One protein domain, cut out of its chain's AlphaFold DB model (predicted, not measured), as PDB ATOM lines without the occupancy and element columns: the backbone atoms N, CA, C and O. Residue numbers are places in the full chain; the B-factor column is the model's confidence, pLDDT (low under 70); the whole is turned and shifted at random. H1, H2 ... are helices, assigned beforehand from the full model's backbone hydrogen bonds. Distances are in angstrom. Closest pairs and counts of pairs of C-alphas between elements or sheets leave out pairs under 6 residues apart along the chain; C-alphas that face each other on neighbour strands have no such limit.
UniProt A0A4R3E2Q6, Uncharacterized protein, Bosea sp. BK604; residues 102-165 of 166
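Overview. This is residues 102 to 165 of the 166 residues of an uncharacterized protein of Bosea sp. BK604 (UniProt A0A4R3E2Q6). What shape do these atoms make? Two long helices, H1 and then the longer H2, meet near their ends as a flat, open V, with residues 102 to 123 and 137 to 165 sticking out as its arms. What is it made of? The printed part has 64 residues with two named helices and no named strand, all helix by class. It is extended, with a radius of gyration of the C-alphas of 19.1 A and spans of 53 by 43 by 6 A.

Along the chain. Where is H1? H1, residues 102 to 126, begins with C-alpha 102 at (114.871, 134.996, 178.320) and measures 35.9 A from first to last C-alpha. Where is H2? H2, residues 130 to 163, measures 49.5 A and ends with C-alpha 163 at (149.180, 110.135, 172.284).

Arrangement. How near do they come? H1 and H2 are close but not clearly touching; their closest C-alphas, of Trp 125 and Arg 133, are 7.1 A apart. How do they run? They run opposite ways at a steep tilt of 44 degrees. In both, every O i to N i+4 pair is within hydrogen-bond range.

Size, cuts and confidence. How far does it reach? The two C-alphas farthest apart, of Lys 127 and Val 165, are 55.2 A apart. Is it unbroken? The printed part has no cut, and the link of 3 residues is tight. Where is pLDDT under 70? At residues 102 to 105 and 160 to 165.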
ATOM      1  N   ASP A 102     114.080 134.975 179.557       57.47
ATOM      2  CA  ASP A 102     114.871 134.996 178.320       57.47
ATOM      3  C   ASP A 102     115.033 133.595 177.682       57.47
ATOM      4  O   ASP A 102     114.962 133.463 176.460       57.47
ATOM      5  N   ASN A 103     115.174 132.514 178.459       59.41
ATOM      6  CA  ASN A 103     115.278 131.150 177.923       59.41
ATOM      7  C   ASN A 103     113.957 130.636 177.343       59.41
ATOM      8  O   ASN A 103     113.966 129.907 176.344       59.41
ATOM      9  N   ARG A 104     112.815 131.039 177.912       66.44
ATOM     10  CA  ARG A 104     111.500 130.734 177.335       66.44
ATOM     11  C   ARG A 104     111.316 131.466 176.009       66.44
ATOM     12  O   ARG A 104     110.918 130.842 175.027       66.44
ATOM     13  N   LEU A 105     111.702 132.740 175.943       69.00
ATOM     14  CA  LEU A 105     111.680 133.526 174.707       69.00
ATOM     15  C   LEU A 105     112.617 132.946 173.637       69.00
ATOM     16  O   LEU A 105     112.233 132.844 172.470       69.00
ATOM     17  N   ILE A 106     113.813 132.489 174.021       72.69
ATOM     18  CA  ILE A 106     114.746 131.805 173.114       72.69
ATOM     19  C   ILE A 106     114.146 130.483 172.617       72.69
ATOM     20  O   ILE A 106     114.182 130.212 171.414       72.69
ATOM     21  N   ALA A 107     113.563 129.667 173.498       77.88
ATOM     22  CA  ALA A 107     112.933 128.402 173.123       77.88
ATOM     23  C   ALA A 107     111.728 128.614 172.187       77.88
ATOM     24  O   ALA A 107     111.588 127.915 171.178       77.88
ATOM     25  N   GLU A 108     110.893 129.615 172.466       82.75
ATOM     26  CA  GLU A 108     109.763 130.005 171.620       82.75
ATOM     27  C   GLU A 108     110.227 130.544 170.264       82.75
ATOM     28  O   GLU A 108     109.684 130.160 169.225       82.75
ATOM     29  N   TYR A 109     111.273 131.370 170.241       79.12
ATOM     30  CA  TYR A 109     111.890 131.847 169.007       79.12
ATOM     31  C   TYR A 109     112.447 130.686 168.172       79.12
ATOM     32  O   TYR A 109     112.177 130.590 166.970       79.12
ATOM     33  N   GLN A 110     113.173 129.754 168.795       85.12
ATOM     34  CA  GLN A 110     113.697 128.563 168.125       85.12
ATOM     35  C   GLN A 110     112.571 127.670 167.593       85.12
ATOM     36  O   GLN A 110     112.675 127.152 166.479       85.12
ATOM     37  N   LYS A 111     111.473 127.512 168.343       91.06
ATOM     38  CA  LYS A 111     110.271 126.794 167.897       91.06
ATOM     39  C   LYS A 111     109.652 127.468 166.669       91.06
ATOM     40  O   LYS A 111     109.574 126.830 165.622       91.06
ATOM     41  N   LYS A 112     109.355 128.772 166.735       89.75
ATOM     42  CA  LYS A 112     108.818 129.556 165.603       89.75
ATOM     43  C   LYS A 112     109.714 129.465 164.365       89.75
ATOM     44  O   LYS A 112     109.231 129.301 163.243       89.75
ATOM     45  N   ARG A 113     111.035 129.529 164.553       88.19
ATOM     46  CA  ARG A 113     112.015 129.389 163.469       88.19
ATOM     47  C   ARG A 113     111.976 127.991 162.843       88.19
ATOM     48  O   ARG A 113     111.961 127.899 161.614       88.19
ATOM     49  N   ARG A 114     111.920 126.921 163.649       88.62
ATOM     50  CA  ARG A 114     111.768 125.536 163.156       88.62
ATOM     51  C   ARG A 114     110.472 125.360 162.371       88.62
ATOM     52  O   ARG A 114     110.512 124.807 161.275       88.62
ATOM     53  N   ASP A 115     109.363 125.903 162.862       90.62
ATOM     54  CA  ASP A 115     108.061 125.803 162.199       90.62
ATOM     55  C   ASP A 115     108.057 126.520 160.841       90.62
ATOM     56  O   ASP A 115     107.602 125.966 159.834       90.62
ATOM     57  N   LYS A 116     108.655 127.719 160.771       89.44
ATOM     58  CA  LYS A 116     108.831 128.464 159.515       89.44
ATOM     59  C   LYS A 116     109.689 127.688 158.513       89.44
ATOM     60  O   LYS A 116     109.325 127.595 157.339       89.44
ATOM     61  N   MET A 117     110.793 127.091 158.968       88.62
ATOM     62  CA  MET A 117     111.650 126.247 158.126       88.62
ATOM     63  C   MET A 117     110.919 124.995 157.640       88.62
ATOM     64  O   MET A 117     111.008 124.659 156.461       88.62
ATOM     65  N   ALA A 118     110.152 124.333 158.507       89.06
ATOM     66  CA  ALA A 118     109.360 123.161 158.152       89.06
ATOM     67  C   ALA A 118     108.260 123.500 157.134       89.06
ATOM     68  O   ALA A 118     107.998 122.719 156.220       89.06
ATOM     69  N   LYS A 119     107.624 124.674 157.248       91.75
ATOM     70  CA  LYS A 119     106.652 125.166 156.259       91.75
ATOM     71  C   LYS A 119     107.319 125.426 154.906       91.75
ATOM     72  O   LYS A 119     106.851 124.912 153.894       91.75
ATOM     73  N   ALA A 120     108.448 126.136 154.894       88.75
ATOM     74  CA  ALA A 120     109.209 126.401 153.672       88.75
ATOM     75  C   ALA A 120     109.703 125.108 153.001       88.75
ATOM     76  O   ALA A 120     109.608 124.963 151.782       88.75
ATOM     77  N   ALA A 121     110.175 124.142 153.796       87.69
ATOM     78  CA  ALA A 121     110.520 122.814 153.313       87.69
ATOM     79  C   ALA A 121     109.298 122.141 152.673       87.69
ATOM     80  O   ALA A 121     109.360 121.799 151.499       87.69
ATOM     81  N   ARG A 122     108.158 122.037 153.363       90.25
ATOM     82  CA  ARG A 122     106.938 121.430 152.794       90.25
ATOM     83  C   ARG A 122     106.532 122.054 151.456       90.25
ATOM     84  O   ARG A 122     106.321 121.323 150.493       90.25
ATOM     85  N   SER A 123     106.525 123.385 151.353       90.50
ATOM     86  CA  SER A 123     106.228 124.084 150.095       90.50
ATOM     87  C   SER A 123     107.238 123.777 148.988       90.50
ATOM     88  O   SER A 123     106.860 123.602 147.832       90.50
ATOM     89  N   LYS A 124     108.528 123.685 149.323       88.19
ATOM     90  CA  LYS A 124     109.581 123.329 148.366       88.19
ATOM     91  C   LYS A 124     109.431 121.890 147.871       88.19
ATOM     92  O   LYS A 124     109.585 121.638 146.682       88.19
ATOM     93  N   TRP A 125     109.111 120.961 148.767       87.56
ATOM     94  CA  TRP A 125     108.907 119.556 148.424       87.56
ATOM     95  C   TRP A 125     107.654 119.367 147.568       87.56
ATOM     96  O   TRP A 125     107.718 118.635 146.584       87.56
ATOM     97  N   ALA A 126     106.560 120.076 147.867       89.31
ATOM     98  CA  ALA A 126     105.332 120.046 147.069       89.31
ATOM     99  C   ALA A 126     105.569 120.414 145.593       89.31
ATOM    100  O   ALA A 126     104.967 119.807 144.716       89.31
ATOM    101  N   LYS A 127     106.501 121.336 145.317       90.31
ATOM    102  CA  LYS A 127     106.867 121.775 143.957       90.31
ATOM    103  C   LYS A 127     107.864 120.857 143.235       90.31
ATOM    104  O   LYS A 127     108.144 121.082 142.064       90.31
ATOM    105  N   MET A 128     108.438 119.863 143.913       91.12
ATOM    106  CA  MET A 128     109.390 118.930 143.302       91.12
ATOM    107  C   MET A 128     108.709 117.646 142.854       91.12
ATOM    108  O   MET A 128     107.975 117.026 143.630       91.12
ATOM    109  N   SER A 129     109.075 117.184 141.660       93.19
ATOM    110  CA  SER A 129     108.717 115.847 141.190       93.19
ATOM    111  C   SER A 129     109.424 114.753 142.011       93.19
ATOM    112  O   SER A 129     110.472 115.004 142.620       93.19
ATOM    113  N   PRO A 130     108.914 113.507 142.016       92.44
ATOM    114  CA  PRO A 130     109.546 112.398 142.737       92.44
ATOM    115  C   PRO A 130     111.022 112.178 142.363       92.44
ATOM    116  O   PRO A 130     111.864 112.003 143.246       92.44
ATOM    117  N   LYS A 131     111.370 112.283 141.070       92.31
ATOM    118  CA  LYS A 131     112.762 112.162 140.592       92.31
ATOM    119  C   LYS A 131     113.659 113.278 141.143       92.31
ATOM    120  O   LYS A 131     114.777 113.012 141.585       92.31
ATOM    121  N   GLN A 132     113.164 114.516 141.185       89.56
ATOM    122  CA  GLN A 132     113.901 115.653 141.751       89.56
ATOM    123  C   GLN A 132     114.098 115.513 143.267       89.56
ATOM    124  O   GLN A 132     115.182 115.812 143.774       89.56
ATOM    125  N   ARG A 133     113.092 115.002 143.991       88.88
ATOM    126  CA  ARG A 133     113.206 114.709 145.430       88.88
ATOM    127  C   ARG A 133     114.284 113.660 145.699       88.88
ATOM    128  O   ARG A 133     115.142 113.886 146.550       88.88
ATOM    129  N   ALA A 134     114.296 112.558 144.946       89.38
ATOM    130  CA  ALA A 134     115.300 111.501 145.087       89.38
ATOM    131  C   ALA A 134     116.730 112.020 144.849       89.38
ATOM    132  O   ALA A 134     117.631 111.768 145.654       89.38
ATOM    133  N   ALA A 135     116.932 112.824 143.800       91.50
ATOM    134  CA  ALA A 135     118.218 113.465 143.528       91.50
ATOM    135  C   ALA A 135     118.638 114.428 144.655       91.50
ATOM    136  O   ALA A 135     119.800 114.440 145.072       91.50
ATOM    137  N   HIS A 136     117.691 115.199 145.199       89.50
ATOM    138  CA  HIS A 136     117.946 116.113 146.310       89.50
ATOM    139  C   HIS A 136     118.363 115.373 147.590       89.50
ATOM    140  O   HIS A 136     119.352 115.750 148.221       89.50
ATOM    141  N   ILE A 137     117.667 114.286 147.940       90.19
ATOM    142  CA  ILE A 137     118.014 113.429 149.084       90.19
ATOM    143  C   ILE A 137     119.409 112.829 148.898       90.19
ATOM    144  O   ILE A 137     120.233 112.902 149.810       90.19
ATOM    145  N   ARG A 138     119.716 112.299 147.706       91.81
ATOM    146  CA  ARG A 138     121.040 111.734 147.397       91.81
ATOM    147  C   ARG A 138     122.148 112.765 147.601       91.81
ATOM    148  O   ARG A 138     123.138 112.471 148.269       91.81
ATOM    149  N   LYS A 139     121.959 113.993 147.105       92.44
ATOM    150  CA  LYS A 139     122.907 115.102 147.302       92.44
ATOM    151  C   LYS A 139     123.093 115.444 148.785       92.44
ATOM    152  O   LYS A 139     124.225 115.601 149.238       92.44
ATOM    153  N   MET A 140     122.004 115.519 149.553       91.12
ATOM    154  CA  MET A 140     122.058 115.790 150.996       91.12
ATOM    155  C   MET A 140     122.785 114.687 151.774       91.12
ATOM    156  O   MET A 140     123.593 114.987 152.653       91.12
ATOM    157  N   ASN A 141     122.544 113.420 151.436       91.94
ATOM    158  CA  ASN A 141     123.199 112.281 152.081       91.94
ATOM    159  C   ASN A 141     124.701 112.244 151.783       91.94
ATOM    160  O   ASN A 141     125.493 112.015 152.695       91.94
ATOM    161  N   LEU A 142     125.111 112.550 150.548       93.31
ATOM    162  CA  LEU A 142     126.528 112.677 150.193       93.31
ATOM    163  C   LEU A 142     127.215 113.789 150.997       93.31
ATOM    164  O   LEU A 142     128.298 113.575 151.540       93.31
ATOM    165  N   ALA A 143     126.564 114.947 151.149       90.25
ATOM    166  CA  ALA A 143     127.090 116.043 151.960       90.25
ATOM    167  C   ALA A 143     127.233 115.657 153.444       90.25
ATOM    168  O   ALA A 143     128.258 115.949 154.064       90.25
ATOM    169  N   ARG A 144     126.241 114.953 154.012       91.06
ATOM    170  CA  ARG A 144     126.310 114.434 155.390       91.06
ATOM    171  C   ARG A 144     127.451 113.435 155.562       91.06
ATOM    172  O   ARG A 144     128.216 113.558 156.513       91.06
ATOM    173  N   ALA A 145     127.602 112.493 154.631       88.31
ATOM    174  CA  ALA A 145     128.682 111.514 154.662       88.31
ATOM    175  C   ALA A 145     130.062 112.188 154.584       88.31
ATOM    176  O   ALA A 145     130.964 111.833 155.341       88.31
ATOM    177  N   ALA A 146     130.221 113.197 153.723       91.69
ATOM    178  CA  ALA A 146     131.456 113.969 153.618       91.69
ATOM    179  C   ALA A 146     131.777 114.730 154.916       91.69
ATOM    180  O   ALA A 146     132.917 114.693 155.377       91.69
ATOM    181  N   LYS A 147     130.776 115.372 155.536       92.94
ATOM    182  CA  LYS A 147     130.937 116.056 156.828       92.94
ATOM    183  C   LYS A 147     131.370 115.083 157.928       92.94
ATOM    184  O   LYS A 147     132.380 115.323 158.577       92.94
ATOM    185  N   HIS A 148     130.680 113.951 158.059       88.31
ATOM    186  CA  HIS A 148     131.008 112.927 159.050       88.31
ATOM    187  C   HIS A 148     132.431 112.366 158.871       88.31
ATOM    188  O   HIS A 148     133.150 112.156 159.845       88.31
ATOM    189  N   ARG A 149     132.885 112.169 157.623       90.69
ATOM    190  CA  ARG A 149     134.273 111.757 157.338       90.69
ATOM    191  C   ARG A 149     135.290 112.806 157.796       90.69
ATOM    192  O   ARG A 149     136.303 112.432 158.380       90.69
ATOM    193  N   LYS A 150     135.021 114.097 157.561       89.75
ATOM    194  CA  LYS A 150     135.885 115.196 158.025       89.75
ATOM    195  C   LYS A 150     135.962 115.252 159.550       89.75
ATOM    196  O   LYS A 150     137.058 115.357 160.087       89.75
ATOM    197  N   GLU A 151     134.825 115.135 160.232       88.00
ATOM    198  CA  GLU A 151     134.763 115.139 161.699       88.00
ATOM    199  C   GLU A 151     135.533 113.956 162.292       88.00
ATOM    200  O   GLU A 151     136.400 114.162 163.137       88.00
ATOM    201  N   LYS A 152     135.340 112.735 161.771       88.81
ATOM    202  CA  LYS A 152     136.126 111.566 162.200       88.81
ATOM    203  C   LYS A 152     137.627 111.735 161.966       88.81
ATOM    204  O   LYS A 152     138.421 111.345 162.820       88.81
ATOM    205  N   ALA A 153     138.029 112.303 160.829       85.44
ATOM    206  CA  ALA A 153     139.436 112.575 160.550       85.44
ATOM    207  C   ALA A 153     140.024 113.605 161.529       85.44
ATOM    208  O   ALA A 153     141.154 113.429 161.982       85.44
ATOM    209  N   ALA A 154     139.259 114.637 161.896       80.94
ATOM    210  CA  ALA A 154     139.660 115.619 162.899       80.94
ATOM    211  C   ALA A 154     139.815 114.974 164.284       80.94
ATOM    212  O   ALA A 154     140.877 115.095 164.883       80.94
ATOM    213  N   THR A 155     138.828 114.197 164.743       82.31
ATOM    214  CA  THR A 155     138.908 113.478 166.026       82.31
ATOM    215  C   THR A 155     140.090 112.507 166.068       82.31
ATOM    216  O   THR A 155     140.778 112.428 167.084       82.31
ATOM    217  N   LYS A 156     140.378 111.799 164.964       79.75
ATOM    218  CA  LYS A 156     141.550 110.916 164.861       79.75
ATOM    219  C   LYS A 156     142.862 111.697 164.990       79.75
ATOM    220  O   LYS A 156     143.734 111.266 165.733       79.75
ATOM    221  N   ARG A 157     142.987 112.845 164.312       72.94
ATOM    222  CA  ARG A 157     144.170 113.721 164.415       72.94
ATOM    223  C   ARG A 157     144.359 114.258 165.830       72.94
ATOM    224  O   ARG A 157     145.470 114.222 166.334       72.94
ATOM    225  N   THR A 158     143.283 114.705 166.480       74.00
ATOM    226  CA  THR A 158     143.336 115.175 167.870       74.00
ATOM    227  C   THR A 158     143.782 114.062 168.815       74.00
ATOM    228  O   THR A 158     144.642 114.295 169.651       74.00
ATOM    229  N   ARG A 159     143.266 112.837 168.652       70.38
ATOM    230  CA  ARG A 159     143.667 111.690 169.477       70.38
ATOM    231  C   ARG A 159     145.140 111.306 169.283       70.38
ATOM    232  O   ARG A 159     145.832 111.092 170.265       70.38
ATOM    233  N   GLN A 160     145.623 111.292 168.039       69.19
ATOM    234  CA  GLN A 160     147.039 111.036 167.738       69.19
ATOM    235  C   GLN A 160     147.959 112.135 168.284       69.19
ATOM    236  O   GLN A 160     149.048 111.836 168.752       69.19
ATOM    237  N   ALA A 161     147.524 113.398 168.267       63.59
ATOM    238  CA  ALA A 161     148.287 114.494 168.862       63.59
ATOM    239  C   ALA A 161     148.381 114.386 170.395       63.59
ATOM    240  O   ALA A 161     149.383 114.801 170.959       63.59
ATOM    241  N   VAL A 162     147.367 113.820 171.060       65.06
ATOM    242  CA  VAL A 162     147.397 113.571 172.511       65.06
ATOM    243  C   VAL A 162     148.325 112.399 172.854       65.06
ATOM    244  O   VAL A 162     149.098 112.520 173.793       65.06
ATOM    245  N   GLU A 163     148.314 111.315 172.070       60.03
ATOM    246  CA  GLU A 163     149.180 110.135 172.284       60.03
ATOM    247  C   GLU A 163     150.679 110.394 172.020       60.03
ATOM    248  O   GLU A 163     151.509 109.650 172.519       60.03
ATOM    249  N   VAL A 164     151.048 111.430 171.255       63.50
ATOM    250  CA  VAL A 164     152.462 111.809 171.002       63.50
ATOM    251  C   VAL A 164     153.025 112.731 172.099       63.50
ATOM    252  O   VAL A 164     154.232 112.935 172.177       63.50
ATOM    253  N   VAL A 165     152.159 113.308 172.938       58.53
ATOM    254  CA  VAL A 165     152.541 114.231 174.025       58.53
ATOM    255  C   VAL A 165     152.637 113.517 175.386       58.53
ATOM    256  O   VAL A 165     153.189 114.083 176.327       58.53
TER     257      VAL A 165